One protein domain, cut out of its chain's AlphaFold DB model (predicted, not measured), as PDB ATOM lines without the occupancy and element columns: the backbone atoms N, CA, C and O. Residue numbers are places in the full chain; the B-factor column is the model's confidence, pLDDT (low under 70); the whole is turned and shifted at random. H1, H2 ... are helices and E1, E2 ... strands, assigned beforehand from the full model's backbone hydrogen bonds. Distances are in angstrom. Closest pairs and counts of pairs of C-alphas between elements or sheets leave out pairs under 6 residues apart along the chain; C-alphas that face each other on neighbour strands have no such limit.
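AT A GLANCE: This is residues 2 to 97 of the 319 residues of the protein "Tetratricopeptide repeat-containing protein" of Desulfovibrio gracilis DSM 16080 (UniProt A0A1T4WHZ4). Look first for a strongly twisted sheet of four strands with H2 over one face and H3 over the other, while H1 grazes it. The long hairpin of E1 and E2 runs on past the helices as a two-stranded arm, with residues 34 to 39 at its tip. The printed part has 96 residues, with H1, E1, E2, E3, E4, H2 and H3 along the chain, a mixed class; E1 to E4, in that order across the sheet, form a meander, each strand the antiparallel neighbour of the one before. It is only just loose, close to compact, with a radius of gyration of the C-alphas of 15.0 A and spans of 50 by 36 by 23 A.

HOW THE PARTS SIT: In the hairpin of E1, residues 22 to 33, and E2, residues 40 to 52, find N 25 and O 48 within hydrogen-bond range at 2.8 A. E2 bends by 52 degrees at residue 49 and makes a hairpin with E3, residues 57 to 63, where N 51 and O 59 are 2.8 A apart. E4, residues 69 to 77, makes a hairpin with E3, with N 60 and O 74 at 2.8 A, and bends by 87 degrees at residue 72. H3, residues 89 to 97, is on the sheet at a height of 8.4 A; its closest C-alphas to E1 are Phe 92 and Ala 24, 4.9 A. H2, residues 78 to 84, is on the opposite face; its closest C-alphas to E3 are Ala 78 and Gln 57, 4.9 A. H1, residues 6 to 18, only grazes the sheet with residues 11 to 15. Every O i to N i+4 pair is within hydrogen-bond range in H1 and H2, and 4 of 5 in H3.

IN THESE COORDINATES: Find C-alpha 6 at (-73.573, -11.092, 156.261), where H1 begins its 18.2 A. E1 spans 34.1 A and E2 36.3 A, E3 19.2 A and E4 19.3 A; H2 and H3 each span 10.1 A, and H3 ends at C-alpha 97, (-82.500, -17.503, 176.985).

THE WHOLE: The C-alphas of Gly 19 and Gly 36, the two farthest apart, are 50.7 A apart. The printed part has no cut and no long link. The model's pLDDT is under 70 at residues 2 to 4, 6 to 7, 34 to 35 and 37 to 39.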
ATOM      1  N   SER A   2     -60.949 -11.831 153.394       41.38
ATOM      2  CA  SER A   2     -62.277 -11.904 152.776       41.38
ATOM      3  C   SER A   2     -63.260 -11.132 153.651       41.38
ATOM      4  O   SER A   2     -63.194 -11.252 154.873       41.38
ATOM      5  N   SER A   3     -64.126 -10.321 153.045       47.88
ATOM      6  CA  SER A   3     -65.168  -9.592 153.771       47.88
ATOM      7  C   SER A   3     -66.008 -10.561 154.617       47.88
ATOM      8  O   SER A   3     -66.319 -11.649 154.119       47.88
ATOM      9  N   PRO A   4     -66.378 -10.202 155.861       58.38
ATOM     10  CA  PRO A   4     -67.244 -11.032 156.691       58.38
ATOM     11  C   PRO A   4     -68.532 -11.378 155.941       58.38
ATOM     12  O   PRO A   4     -69.140 -10.503 155.320       58.38
ATOM     13  N   ASN A   5     -68.962 -12.640 156.001       70.19
ATOM     14  CA  ASN A   5     -70.286 -13.007 155.497       70.19
ATOM     15  C   ASN A   5     -71.355 -12.208 156.277       70.19
ATOM     16  O   ASN A   5     -71.162 -11.885 157.450       70.19
ATOM     17  N   GLU A   6     -72.488 -11.887 155.659       68.25
ATOM     18  CA  GLU A   6     -73.573 -11.092 156.261       68.25
ATOM     19  C   GLU A   6     -74.025 -11.672 157.617       68.25
ATOM     20  O   GLU A   6     -74.238 -10.941 158.585       68.25
ATOM     21  N   ALA A   7     -74.035 -13.006 157.726       65.00
ATOM     22  CA  ALA A   7     -74.300 -13.738 158.964       65.00
ATOM     23  C   ALA A   7     -73.264 -13.477 160.077       65.00
ATOM     24  O   ALA A   7     -73.637 -13.359 161.244       65.00
ATOM     25  N   GLN A   8     -71.978 -13.356 159.728       77.31
ATOM     26  CA  GLN A   8     -70.908 -13.021 160.672       77.31
ATOM     27  C   GLN A   8     -71.072 -11.587 161.188       77.31
ATOM     28  O   GLN A   8     -71.026 -11.362 162.395       77.31
ATOM     29  N   SER A   9     -71.336 -10.636 160.287       79.81
ATOM     30  CA  SER A   9     -71.515  -9.222 160.652       79.81
ATOM     31  C   SER A   9     -72.713  -9.017 161.586       79.81
ATOM     32  O   SER A   9     -72.599  -8.331 162.602       79.81
ATOM     33  N   ALA A  10     -73.848  -9.659 161.285       74.75
ATOM     34  CA  ALA A  10     -75.055  -9.591 162.111       74.75
ATOM     35  C   ALA A  10     -74.836 -10.172 163.520       74.75
ATOM     36  O   ALA A  10     -75.341  -9.641 164.511       74.75
ATOM     37  N   TRP A  11     -74.056 -11.250 163.624       78.25
ATOM     38  CA  TRP A  11     -73.696 -11.862 164.901       78.25
ATOM     39  C   TRP A  11     -72.745 -10.991 165.728       78.25
ATOM     40  O   TRP A  11     -72.992 -10.752 166.910       78.25
ATOM     41  N   GLU A  12     -71.674 -10.490 165.116       83.00
ATOM     42  CA  GLU A  12     -70.726  -9.598 165.789       83.00
ATOM     43  C   GLU A  12     -71.414  -8.321 166.279       83.00
ATOM     44  O   GLU A  12     -71.127  -7.835 167.375       83.00
ATOM     45  N   GLU A  13     -72.375  -7.802 165.513       85.38
ATOM     46  CA  GLU A  13     -73.229  -6.708 165.960       85.38
ATOM     47  C   GLU A  13     -74.119  -7.092 167.142       85.38
ATOM     48  O   GLU A  13     -74.198  -6.320 168.101       85.38
ATOM     49  N   TYR A  14     -74.754  -8.268 167.114       86.12
ATOM     50  CA  TYR A  14     -75.532  -8.744 168.253       86.12
ATOM     51  C   TYR A  14     -74.675  -8.814 169.517       86.12
ATOM     52  O   TYR A  14     -75.059  -8.198 170.507       86.12
ATOM     53  N   MET A  15     -73.519  -9.490 169.488       86.25
ATOM     54  CA  MET A  15     -72.643  -9.615 170.662       86.25
ATOM     55  C   MET A  15     -72.230  -8.245 171.200       86.25
ATOM     56  O   MET A  15     -72.252  -8.013 172.405       86.25
ATOM     57  N   ARG A  16     -71.897  -7.310 170.303       87.81
ATOM     58  CA  ARG A  16     -71.519  -5.941 170.677       87.81
ATOM     59  C   ARG A  16     -72.660  -5.198 171.373       87.81
ATOM     60  O   ARG A  16     -72.412  -4.425 172.289       87.81
ATOM     61  N   ARG A  17     -73.903  -5.403 170.924       89.50
ATOM     62  CA  ARG A  17     -75.094  -4.732 171.468       89.50
ATOM     63  C   ARG A  17     -75.622  -5.390 172.739       89.50
ATOM     64  O   ARG A  17     -76.075  -4.683 173.632       89.50
ATOM     65  N   SER A  18     -75.617  -6.718 172.802       87.38
ATOM     66  CA  SER A  18     -76.139  -7.495 173.930       87.38
ATOM     67  C   SER A  18     -75.115  -7.664 175.052       87.38
ATOM     68  O   SER A  18     -75.502  -7.898 176.194       87.38
ATOM     69  N   GLY A  19     -73.819  -7.579 174.732       88.81
ATOM     70  CA  GLY A  19     -72.731  -7.951 175.634       88.81
ATOM     71  C   GLY A  19     -72.658  -9.456 175.912       88.81
ATOM     72  O   GLY A  19     -71.928  -9.865 176.811       88.81
ATOM     73  N   MET A  20     -73.421 -10.285 175.190       88.38
ATOM     74  CA  MET A  20     -73.484 -11.730 175.409       88.38
ATOM     75  C   MET A  20     -72.619 -12.477 174.390       88.38
ATOM     76  O   MET A  20     -72.790 -12.253 173.191       88.38
ATOM     77  N   PRO A  21     -71.762 -13.419 174.826       91.81
ATOM     78  CA  PRO A  21     -70.964 -14.237 173.914       91.81
ATOM     79  C   PRO A  21     -71.769 -15.370 173.257       91.81
ATOM     80  O   PRO A  21     -71.227 -16.074 172.408       91.81
ATOM     81  N   SER A  22     -73.045 -15.557 173.627       93.56
ATOM     82  CA  SER A  22     -73.878 -16.694 173.205       93.56
ATOM     83  C   SER A  22     -75.139 -16.278 172.441       93.56
ATOM     84  O   SER A  22     -75.751 -15.260 172.763       93.56
ATOM     85  N   CYS A  23     -75.558 -17.088 171.461       94.12
ATOM     86  CA  CYS A  23     -76.846 -16.971 170.758       94.12
ATOM     87  C   CYS A  23     -77.307 -18.317 170.191       94.12
ATOM     88  O   CYS A  23     -76.566 -19.296 170.176       94.12
ATOM     89  N   ALA A  24     -78.551 -18.369 169.719       95.12
ATOM     90  CA  ALA A  24     -79.075 -19.491 168.965       95.12
ATOM     91  C   ALA A  24     -78.691 -19.403 167.488       95.12
ATOM     92  O   ALA A  24     -78.646 -18.319 166.903       95.12
ATOM     93  N   PHE A  25     -78.482 -20.564 166.883       94.38
ATOM     94  CA  PHE A  25     -78.159 -20.734 165.478       94.38
ATOM     95  C   PHE A  25     -78.933 -21.909 164.896       94.38
ATOM     96  O   PHE A  25     -79.308 -22.839 165.615       94.38
ATOM     97  N   SER A  26     -79.139 -21.906 163.583       94.44
ATOM     98  CA  SER A  26     -79.659 -23.052 162.855       94.44
ATOM     99  C   SER A  26     -78.711 -23.534 161.764       94.44
ATOM    100  O   SER A  26     -78.030 -22.767 161.083       94.44
ATOM    101  N   THR A  27     -78.703 -24.850 161.588       93.00
ATOM    102  CA  THR A  27     -78.134 -25.532 160.418       93.00
ATOM    103  C   THR A  27     -79.279 -26.169 159.641       93.00
ATOM    104  O   THR A  27     -80.296 -26.551 160.232       93.00
ATOM    105  N   ARG A  28     -79.144 -26.290 158.318       86.94
ATOM    106  CA  ARG A  28     -80.172 -26.886 157.455       86.94
ATOM    107  C   ARG A  28     -79.723 -28.256 156.968       86.94
ATOM    108  O   ARG A  28     -78.607 -28.409 156.484       86.94
ATOM    109  N   LYS A  29     -80.617 -29.241 157.035       80.56
ATOM    110  CA  LYS A  29     -80.425 -30.559 156.422       80.56
ATOM    111  C   LYS A  29     -81.546 -30.832 155.429       80.56
ATOM    112  O   LYS A  29     -82.721 -30.802 155.794       80.56
ATOM    113  N   THR A  30     -81.196 -31.127 154.181       78.12
ATOM    114  CA  THR A  30     -82.166 -31.570 153.173       78.12
ATOM    115  C   THR A  30     -82.443 -33.059 153.349       78.12
ATOM    116  O   THR A  30     -81.540 -33.887 153.232       78.12
ATOM    117  N   ILE A  31     -83.697 -33.412 153.608       76.94
ATOM    118  CA  ILE A  31     -84.160 -34.798 153.705       76.94
ATOM    119  C   ILE A  31     -84.956 -35.114 152.436       76.94
ATOM    120  O   ILE A  31     -85.878 -34.379 152.078       76.94
ATOM    121  N   LYS A  32     -84.592 -36.196 151.739       75.75
ATOM    122  CA  LYS A  32     -85.393 -36.753 150.639       75.75
ATOM    123  C   LYS A  32     -86.458 -37.672 151.231       75.75
ATOM    124  O   LYS A  32     -86.120 -38.593 151.967       75.75
ATOM    125  N   ILE A  33     -87.721 -37.421 150.913       78.88
ATOM    126  CA  ILE A  33     -88.866 -38.208 151.371       78.88
ATOM    127  C   ILE A  33     -89.549 -38.805 150.132       78.88
ATOM    128  O   ILE A  33     -89.906 -38.063 149.219       78.88
ATOM    129  N   GLY A  34     -89.712 -40.132 150.099       69.81
ATOM    130  CA  GLY A  34     -90.327 -40.884 148.991       69.81
ATOM    131  C   GLY A  34     -89.325 -41.553 148.036       69.81
ATOM    132  O   GLY A  34     -88.149 -41.184 147.992       69.81
ATOM    133  N   THR A  35     -89.792 -42.534 147.259       64.44
ATOM    134  CA  THR A  35     -89.010 -43.281 146.257       64.44
ATOM    135  C   THR A  35     -89.554 -43.029 144.844       64.44
ATOM    136  O   THR A  35     -90.761 -42.940 144.644       64.44
ATOM    137  N   GLY A  36     -88.672 -42.905 143.848       72.25
ATOM    138  CA  GLY A  36     -89.060 -42.695 142.445       72.25
ATOM    139  C   GLY A  36     -89.352 -41.231 142.079       72.25
ATOM    140  O   GLY A  36     -88.710 -40.312 142.578       72.25
ATOM    141  N   THR A  37     -90.303 -40.996 141.173       61.94
ATOM    142  CA  THR A  37     -90.648 -39.659 140.639       61.94
ATOM    143  C   THR A  37     -91.371 -38.744 141.638       61.94
ATOM    144  O   THR A  37     -91.517 -37.554 141.374       61.94
ATOM    145  N   THR A  38     -91.784 -39.260 142.799       67.81
ATOM    146  CA  THR A  38     -92.471 -38.524 143.878       67.81
ATOM    147  C   THR A  38     -91.544 -38.079 145.017       67.81
ATOM    148  O   THR A  38     -92.029 -37.629 146.055       67.81
ATOM    149  N   THR A  39     -90.215 -38.162 144.856       68.38
ATOM    150  CA  THR A  39     -89.268 -37.706 145.887       68.38
ATOM    151  C   THR A  39     -89.408 -36.205 146.160       68.38
ATOM    152  O   THR A  39     -89.007 -35.366 145.352       68.38
ATOM    153  N   GLN A  40     -89.897 -35.860 147.350       70.38
ATOM    154  CA  GLN A  40     -89.936 -34.489 147.851       70.38
ATOM    155  C   GLN A  40     -88.695 -34.190 148.694       70.38
ATOM    156  O   GLN A  40     -88.214 -35.032 149.456       70.38
ATOM    157  N   ARG A  41     -88.157 -32.975 148.566       75.56
ATOM    158  CA  ARG A  41     -87.065 -32.478 149.412       75.56
ATOM    159  C   ARG A  41     -87.665 -31.610 150.511       75.56
ATOM    160  O   ARG A  41     -88.264 -30.586 150.207       75.56
ATOM    161  N   LYS A  42     -87.495 -32.004 151.773       80.38
ATOM    162  CA  LYS A  42     -87.891 -31.203 152.938       80.38
ATOM    163  C   LYS A  42     -86.643 -30.713 153.659       80.38
ATOM    164  O   LYS A  42     -85.781 -31.516 154.017       80.38
ATOM    165  N   GLU A  43     -86.533 -29.406 153.865       77.00
ATOM    166  CA  GLU A  43     -85.489 -28.833 154.714       77.00
ATOM    167  C   GLU A  43     -85.899 -28.959 156.183       77.00
ATOM    168  O   GLU A  43     -86.986 -28.540 156.575       77.00
ATOM    169  N   SER A  44     -85.029 -29.557 156.993       84.38
ATOM    170  CA  SER A  44     -85.163 -29.597 158.446       84.38
ATOM    171  C   SER A  44     -84.104 -28.699 159.073       84.38
ATOM    172  O   SER A  44     -82.928 -28.788 158.707       84.38
ATOM    173  N   LYS A  45     -84.517 -27.836 160.007       90.94
ATOM    174  CA  LYS A  45     -83.604 -27.020 160.812       90.94
ATOM    175  C   LYS A  45     -83.203 -27.779 162.074       90.94
ATOM    176  O   LYS A  45     -84.056 -28.329 162.767       90.94
ATOM    177  N   ILE A  46     -81.913 -27.765 162.383       94.25
ATOM    178  CA  ILE A  46     -81.381 -28.177 163.685       94.25
ATOM    179  C   ILE A  46     -80.902 -26.914 164.384       94.25
ATOM    180  O   ILE A  46     -80.142 -26.154 163.782       94.25
ATOM    181  N   PHE A  47     -81.369 -26.706 165.613       96.31
ATOM    182  CA  PHE A  47     -81.031 -25.543 166.423       96.31
ATOM    183  C   PHE A  47     -79.901 -25.851 167.399       96.31
ATOM    184  O   PHE A  47     -79.824 -26.946 167.964       96.31
ATOM    185  N   TRP A  48     -79.060 -24.849 167.601       97.12
ATOM    186  CA  TRP A  48     -77.857 -24.897 168.411       97.12
ATOM    187  C   TRP A  48     -77.776 -23.627 169.245       97.12
ATOM    188  O   TRP A  48     -78.179 -22.571 168.766       97.12
ATOM    189  N   VAL A  49     -77.242 -23.706 170.456       97.06
ATOM    190  CA  VAL A  49     -76.668 -22.538 171.126       97.06
ATOM    191  C   VAL A  49     -75.188 -22.536 170.801       97.06
ATOM    192  O   VAL A  49     -74.534 -23.554 170.993       97.06
ATOM    193  N   GLY A  50     -74.693 -21.426 170.264       95.44
ATOM    194  CA  GLY A  50     -73.278 -21.194 170.024       95.44
ATOM    195  C   GLY A  50     -72.759 -20.122 170.970       95.44
ATOM    196  O   GLY A  50     -73.397 -19.076 171.098       95.44
ATOM    197  N   THR A  51     -71.620 -20.379 171.601       95.06
ATOM    198  CA  THR A  51     -70.893 -19.461 172.477       95.06
ATOM    199  C   THR A  51     -69.518 -19.206 171.881       95.06
ATOM    200  O   THR A  51     -68.766 -20.141 171.612       95.06
ATOM    201  N   LYS A  52     -69.182 -17.935 171.653       93.50
ATOM    202  CA  LYS A  52     -67.845 -17.549 171.204       93.50
ATOM    203  C   LYS A  52     -66.866 -17.691 172.369       93.50
ATOM    204  O   LYS A  52     -67.047 -17.019 173.384       93.50
ATOM    205  N   LEU A  53     -65.849 -18.537 172.210       91.44
ATOM    206  CA  LEU A  53     -64.762 -18.665 173.184       91.44
ATOM    207  C   LEU A  53     -63.700 -17.591 172.940       91.44
ATOM    208  O   LEU A  53     -63.374 -16.804 173.825       91.44
ATOM    209  N   ASP A  54     -63.214 -17.530 171.703       89.88
ATOM    210  CA  ASP A  54     -62.249 -16.553 171.210       89.88
ATOM    211  C   ASP A  54     -62.476 -16.295 169.707       89.88
ATOM    212  O   ASP A  54     -63.502 -16.675 169.140       89.88
ATOM    213  N   ASP A  55     -61.559 -15.593 169.041       87.50
ATOM    214  CA  ASP A  55     -61.681 -15.281 167.609       87.50
ATOM    215  C   ASP A  55     -61.484 -16.496 166.685       87.50
ATOM    216  O   ASP A  55     -61.793 -16.421 165.495       87.50
ATOM    217  N   SER A  56     -60.990 -17.617 167.211       92.12
ATOM    218  CA  SER A  56     -60.675 -18.830 166.461       92.12
ATOM    219  C   SER A  56     -61.714 -19.939 166.616       92.12
ATOM    220  O   SER A  56     -61.843 -20.760 165.702       92.12
ATOM    221  N   GLN A  57     -62.466 -19.982 167.724       94.12
ATOM    222  CA  GLN A  57     -63.351 -21.106 168.039       94.12
ATOM    223  C   GLN A  57     -64.665 -20.729 168.732       94.12
ATOM    224  O   GLN A  57     -64.781 -19.754 169.480       94.12
ATOM    225  N   PHE A  58     -65.658 -21.584 168.493       94.38
ATOM    226  CA  PHE A  58     -66.965 -21.576 169.132       94.38
ATOM    227  C   PHE A  58     -67.218 -22.900 169.836       94.38
ATOM    228  O   PHE A  58     -66.931 -23.965 169.287       94.38
ATOM    229  N   GLU A  59     -67.857 -22.828 170.994       95.56
ATOM    230  CA  GLU A  59     -68.573 -23.958 171.567       95.56
ATOM    231  C   GLU A  59     -70.002 -23.964 171.055       95.56
ATOM    232  O   GLU A  59     -70.657 -22.923 170.994       95.56
ATOM    233  N   ILE A  60     -70.508 -25.141 170.711       95.88
ATOM    234  CA  ILE A  60     -71.906 -25.330 170.364       95.88
ATOM    235  C   ILE A  60     -72.522 -26.469 171.161       95.88
ATOM    236  O   ILE A  60     -71.887 -27.488 171.428       95.88
ATOM    237  N   GLN A  61     -73.803 -26.321 171.464       95.69
ATOM    238  CA  GLN A  61     -74.609 -27.361 172.082       95.69
ATOM    239  C   GLN A  61     -75.971 -27.417 171.399       95.69
ATOM    240  O   GLN A  61     -76.520 -26.396 170.969       95.69
ATOM    241  N   ARG A  62     -76.525 -28.618 171.242       96.00
ATOM    242  CA  ARG A  62     -77.805 -28.789 170.552       96.00
ATOM    243  C   ARG A  62     -78.946 -28.276 171.425       96.00
ATOM    244  O   ARG A  62     -78.969 -28.502 172.626       96.00
ATOM    245  N   VAL A  63     -79.934 -27.639 170.803       97.06
ATOM    246  CA  VAL A  63     -81.169 -27.250 171.489       97.06
ATOM    247  C   VAL A  63     -82.148 -28.424 171.478       97.06
ATOM    248  O   VAL A  63     -82.480 -28.967 170.417       97.06
ATOM    249  N   ASN A  64     -82.604 -28.829 172.661       96.19
ATOM    250  CA  ASN A  64     -83.564 -29.912 172.837       96.19
ATOM    251  C   ASN A  64     -85.019 -29.448 172.588       96.19
ATOM    252  O   ASN A  64     -85.299 -28.292 172.262       96.19
ATOM    253  N   LYS A  65     -85.985 -30.363 172.750       95.06
ATOM    254  CA  LYS A  65     -87.422 -30.081 172.548       95.06
ATOM    255  C   LYS A  65     -87.991 -29.024 173.514       95.06
ATOM    256  O   LYS A  65     -88.998 -28.399 173.193       95.06
ATOM    257  N   HIS A  66     -87.336 -28.806 174.654       96.12
ATOM    258  CA  HIS A  66     -87.704 -27.833 175.684       96.12
ATOM    259  C   HIS A  66     -87.018 -26.474 175.505       96.12
ATOM    260  O   HIS A  66     -87.167 -25.610 176.363       96.12
ATOM    261  N   MET A  67     -86.314 -26.260 174.385       96.88
ATOM    262  CA  MET A  67     -85.544 -25.042 174.103       96.88
ATOM    263  C   MET A  67     -84.350 -24.832 175.048       96.88
ATOM    264  O   MET A  67     -83.834 -23.722 175.138       96.88
ATOM    265  N   ALA A  68     -83.888 -25.888 175.721       97.00
ATOM    266  CA  ALA A  68     -82.661 -25.857 176.503       97.00
ATOM    267  C   ALA A  68     -81.475 -26.350 175.658       97.00
ATOM    268  O   ALA A  68     -81.643 -27.292 174.870       97.00
ATOM    269  N   PRO A  69     -80.287 -25.742 175.793       95.94
ATOM    270  CA  PRO A  69     -79.061 -26.340 175.285       95.94
ATOM    271  C   PRO A  69     -78.750 -27.598 176.120       95.94
ATOM    272  O   PRO A  69     -78.882 -27.572 177.338       95.94
ATOM    273  N   SER A  70     -78.476 -28.722 175.456       93.19
ATOM    274  CA  SER A  70     -78.403 -30.045 176.091       93.19
ATOM    275  C   SER A  70     -77.516 -31.008 175.291       93.19
ATOM    276  O   SER A  70     -77.407 -30.895 174.062       93.19
ATOM    277  N   GLY A  71     -76.909 -31.976 175.979       88.19
ATOM    278  CA  GLY A  71     -76.001 -32.969 175.399       88.19
ATOM    279  C   GLY A  71     -74.546 -32.511 175.328       88.19
ATOM    280  O   GLY A  71     -74.133 -31.581 176.015       88.19
ATOM    281  N   ASP A  72     -73.750 -33.173 174.494       87.56
ATOM    282  CA  ASP A  72     -72.318 -32.885 174.400       87.56
ATOM    283  C   ASP A  72     -72.033 -31.484 173.839       87.56
ATOM    284  O   ASP A  72     -72.613 -31.060 172.830       87.56
ATOM    285  N   VAL A  73     -71.077 -30.804 174.471       91.06
ATOM    286  CA  VAL A  73     -70.487 -29.561 173.968       91.06
ATOM    287  C   VAL A  73     -69.491 -29.903 172.860       91.06
ATOM    288  O   VAL A  73     -68.620 -30.757 173.028       91.06
ATOM    289  N   GLN A  74     -69.614 -29.238 171.714       93.62
ATOM    290  CA  GLN A  74     -68.716 -29.421 170.573       93.62
ATOM    291  C   GLN A  74     -67.952 -28.138 170.287       93.62
ATOM    292  O   GLN A  74     -68.537 -27.060 170.258       93.62
ATOM    293  N   HIS A  75     -66.664 -28.272 169.991       94.75
ATOM    294  CA  HIS A  75     -65.820 -27.159 169.575       94.75
ATOM    295  C   HIS A  75     -65.749 -27.102 168.049       94.75
ATOM    296  O   HIS A  75     -65.451 -28.104 167.391       94.75
ATOM    297  N   ILE A  76     -66.035 -25.936 167.471       94.88
ATOM    298  CA  ILE A  76     -66.017 -25.708 166.025       94.88
ATOM    299  C   ILE A  76     -65.143 -24.489 165.700       94.88
ATOM    300  O   ILE A  76     -65.352 -23.422 166.277       94.88
ATOM    301  N   PRO A  77     -64.201 -24.611 164.744       95.81
ATOM    302  CA  PRO A  77     -63.453 -23.473 164.213       95.81
ATOM    303  C   PRO A  77     -64.365 -22.375 163.654       95.81
ATOM    304  O   PRO A  77     -65.363 -22.659 162.987       95.81
ATOM    305  N   ALA A  78     -64.015 -21.114 163.902       91.56
ATOM    306  CA  ALA A  78     -64.837 -19.960 163.551       91.56
ATOM    307  C   ALA A  78     -65.169 -19.887 162.049       91.56
ATOM    308  O   ALA A  78     -66.303 -19.590 161.680       91.56
ATOM    309  N   ASP A  79     -64.223 -20.228 161.171       90.88
ATOM    310  CA  ASP A  79     -64.419 -20.252 159.716       90.88
ATOM    311  C   ASP A  79     -65.514 -21.242 159.287       90.88
ATOM    312  O   ASP A  79     -66.386 -20.908 158.478       90.88
ATOM    313  N   LYS A  80     -65.518 -22.446 159.871       91.81
ATOM    314  CA  LYS A  80     -66.557 -23.454 159.648       91.81
ATOM    315  C   LYS A  80     -67.885 -23.027 160.267       91.81
ATOM    316  O   LYS A  80     -68.934 -23.199 159.647       91.81
ATOM    317  N   PHE A  81     -67.844 -22.445 161.463       91.56
ATOM    318  CA  PHE A  81     -69.036 -21.961 162.151       91.56
ATOM    319  C   PHE A  81     -69.777 -20.911 161.310       91.56
ATOM    320  O   PHE A  81     -70.947 -21.100 160.979       91.56
ATOM    321  N   TYR A  82     -69.086 -19.862 160.858       88.62
ATOM    322  CA  TYR A  82     -69.688 -18.794 160.049       88.62
ATOM    323  C   TYR A  82     -70.165 -19.237 158.662       88.62
ATOM    324  O   TYR A  82     -70.958 -18.537 158.025       88.62
ATOM    325  N   LYS A  83     -69.684 -20.383 158.177       89.06
ATOM    326  CA  LYS A  83     -70.111 -20.966 156.906       89.06
ATOM    327  C   LYS A  83     -71.411 -21.760 157.033       89.06
ATOM    328  O   LYS A  83     -72.274 -21.647 156.164       89.06
ATOM    329  N   ASP A  84     -71.542 -22.564 158.086       89.75
ATOM    330  CA  ASP A  84     -72.604 -23.572 158.188       89.75
ATOM    331  C   ASP A  84     -73.780 -23.130 159.089       89.75
ATOM    332  O   ASP A  84     -74.900 -23.638 158.947       89.75
ATOM    333  N   PHE A  85     -73.552 -22.176 159.999       91.88
ATOM    334  CA  PHE A  85     -74.508 -21.763 161.029       91.88
ATOM    335  C   PHE A  85     -75.136 -20.403 160.722       91.88
ATOM    336  O   PHE A  85     -74.461 -19.440 160.368       91.88
ATOM    337  N   HIS A  86     -76.452 -20.319 160.906       90.75
ATOM    338  CA  HIS A  86     -77.237 -19.114 160.643       90.75
ATOM    339  C   HIS A  86     -77.815 -18.583 161.955       90.75
ATOM    340  O   HIS A  86     -78.445 -19.366 162.666       90.75
ATOM    341  N   PRO A  87     -77.629 -17.300 162.301       90.75
ATOM    342  CA  PRO A  87     -78.087 -16.761 163.577       90.75
ATOM    343  C   PRO A  87     -79.618 -16.746 163.679       90.75
ATOM    344  O   PRO A  87     -80.321 -16.382 162.741       90.75
ATOM    345  N   GLU A  88     -80.130 -17.111 164.852       93.06
ATOM    346  CA  GLU A  88     -81.555 -17.166 165.202       93.06
ATOM    347  C   GLU A  88     -81.796 -16.305 166.461       93.06
ATOM    348  O   GLU A  88     -82.252 -16.779 167.503       93.06
ATOM    349  N   VAL A  89     -81.436 -15.018 166.383       91.19
ATOM    350  CA  VAL A  89     -81.408 -14.079 167.527       91.19
ATOM    351  C   VAL A  89     -82.761 -13.963 168.233       91.19
ATOM    352  O   VAL A  89     -82.830 -13.937 169.463       91.19
ATOM    353  N   GLU A  90     -83.852 -13.911 167.471       92.25
ATOM    354  CA  GLU A  90     -85.199 -13.829 168.037       92.25
ATOM    355  C   GLU A  90     -85.551 -15.094 168.826       92.25
ATOM    356  O   GLU A  90     -86.008 -14.995 169.966       92.25
ATOM    357  N   LEU A  91     -85.265 -16.282 168.277       94.44
ATOM    358  CA  LEU A  91     -85.452 -17.559 168.969       94.44
ATOM    359  C   LEU A  91     -84.644 -17.603 170.271       94.44
ATOM    360  O   LEU A  91     -85.154 -18.055 171.300       94.44
ATOM    361  N   PHE A  92     -83.401 -17.111 170.229       95.19
ATOM    362  CA  PHE A  92     -82.550 -17.049 171.408       95.19
ATOM    363  C   PHE A  92     -83.186 -16.202 172.506       95.19
ATOM    364  O   PHE A  92     -83.436 -16.700 173.598       95.19
ATOM    365  N   ASN A  93     -83.519 -14.949 172.203       94.00
ATOM    366  CA  ASN A  93     -84.005 -14.005 173.206       94.00
ATOM    367  C   ASN A  93     -85.403 -14.361 173.737       94.00
ATOM    368  O   ASN A  93     -85.683 -14.139 174.913       94.00
ATOM    369  N   THR A  94     -86.284 -14.893 172.884       96.38
ATOM    370  CA  THR A  94     -87.697 -15.123 173.236       96.38
ATOM    371  C   THR A  94     -87.965 -16.496 173.839       96.38
ATOM    372  O   THR A  94     -88.910 -16.635 174.613       96.38
ATOM    373  N   ARG A  95     -87.166 -17.520 173.501       97.56
ATOM    374  CA  ARG A  95     -87.448 -18.909 173.903       97.56
ATOM    375  C   ARG A  95     -86.302 -19.585 174.638       97.56
ATOM    376  O   ARG A  95     -86.552 -20.194 175.670       97.56
ATOM    377  N   ILE A  96     -85.073 -19.481 174.136       97.56
ATOM    378  CA  ILE A  96     -83.941 -20.238 174.694       97.56
ATOM    379  C   ILE A  96     -83.371 -19.557 175.942       97.56
ATOM    380  O   ILE A  96     -83.247 -20.189 176.987       97.56
ATOM    381  N   LEU A  97     -83.081 -18.258 175.877       96.06
ATOM    382  CA  LEU A  97     -82.500 -17.503 176.985       96.06
ATOM    383  C   LEU A  97     -83.376 -17.525 178.255       96.06
ATOM    384  O   LEU A  97     -82.822 -17.711 179.339       96.06
TER     385      LEU A  97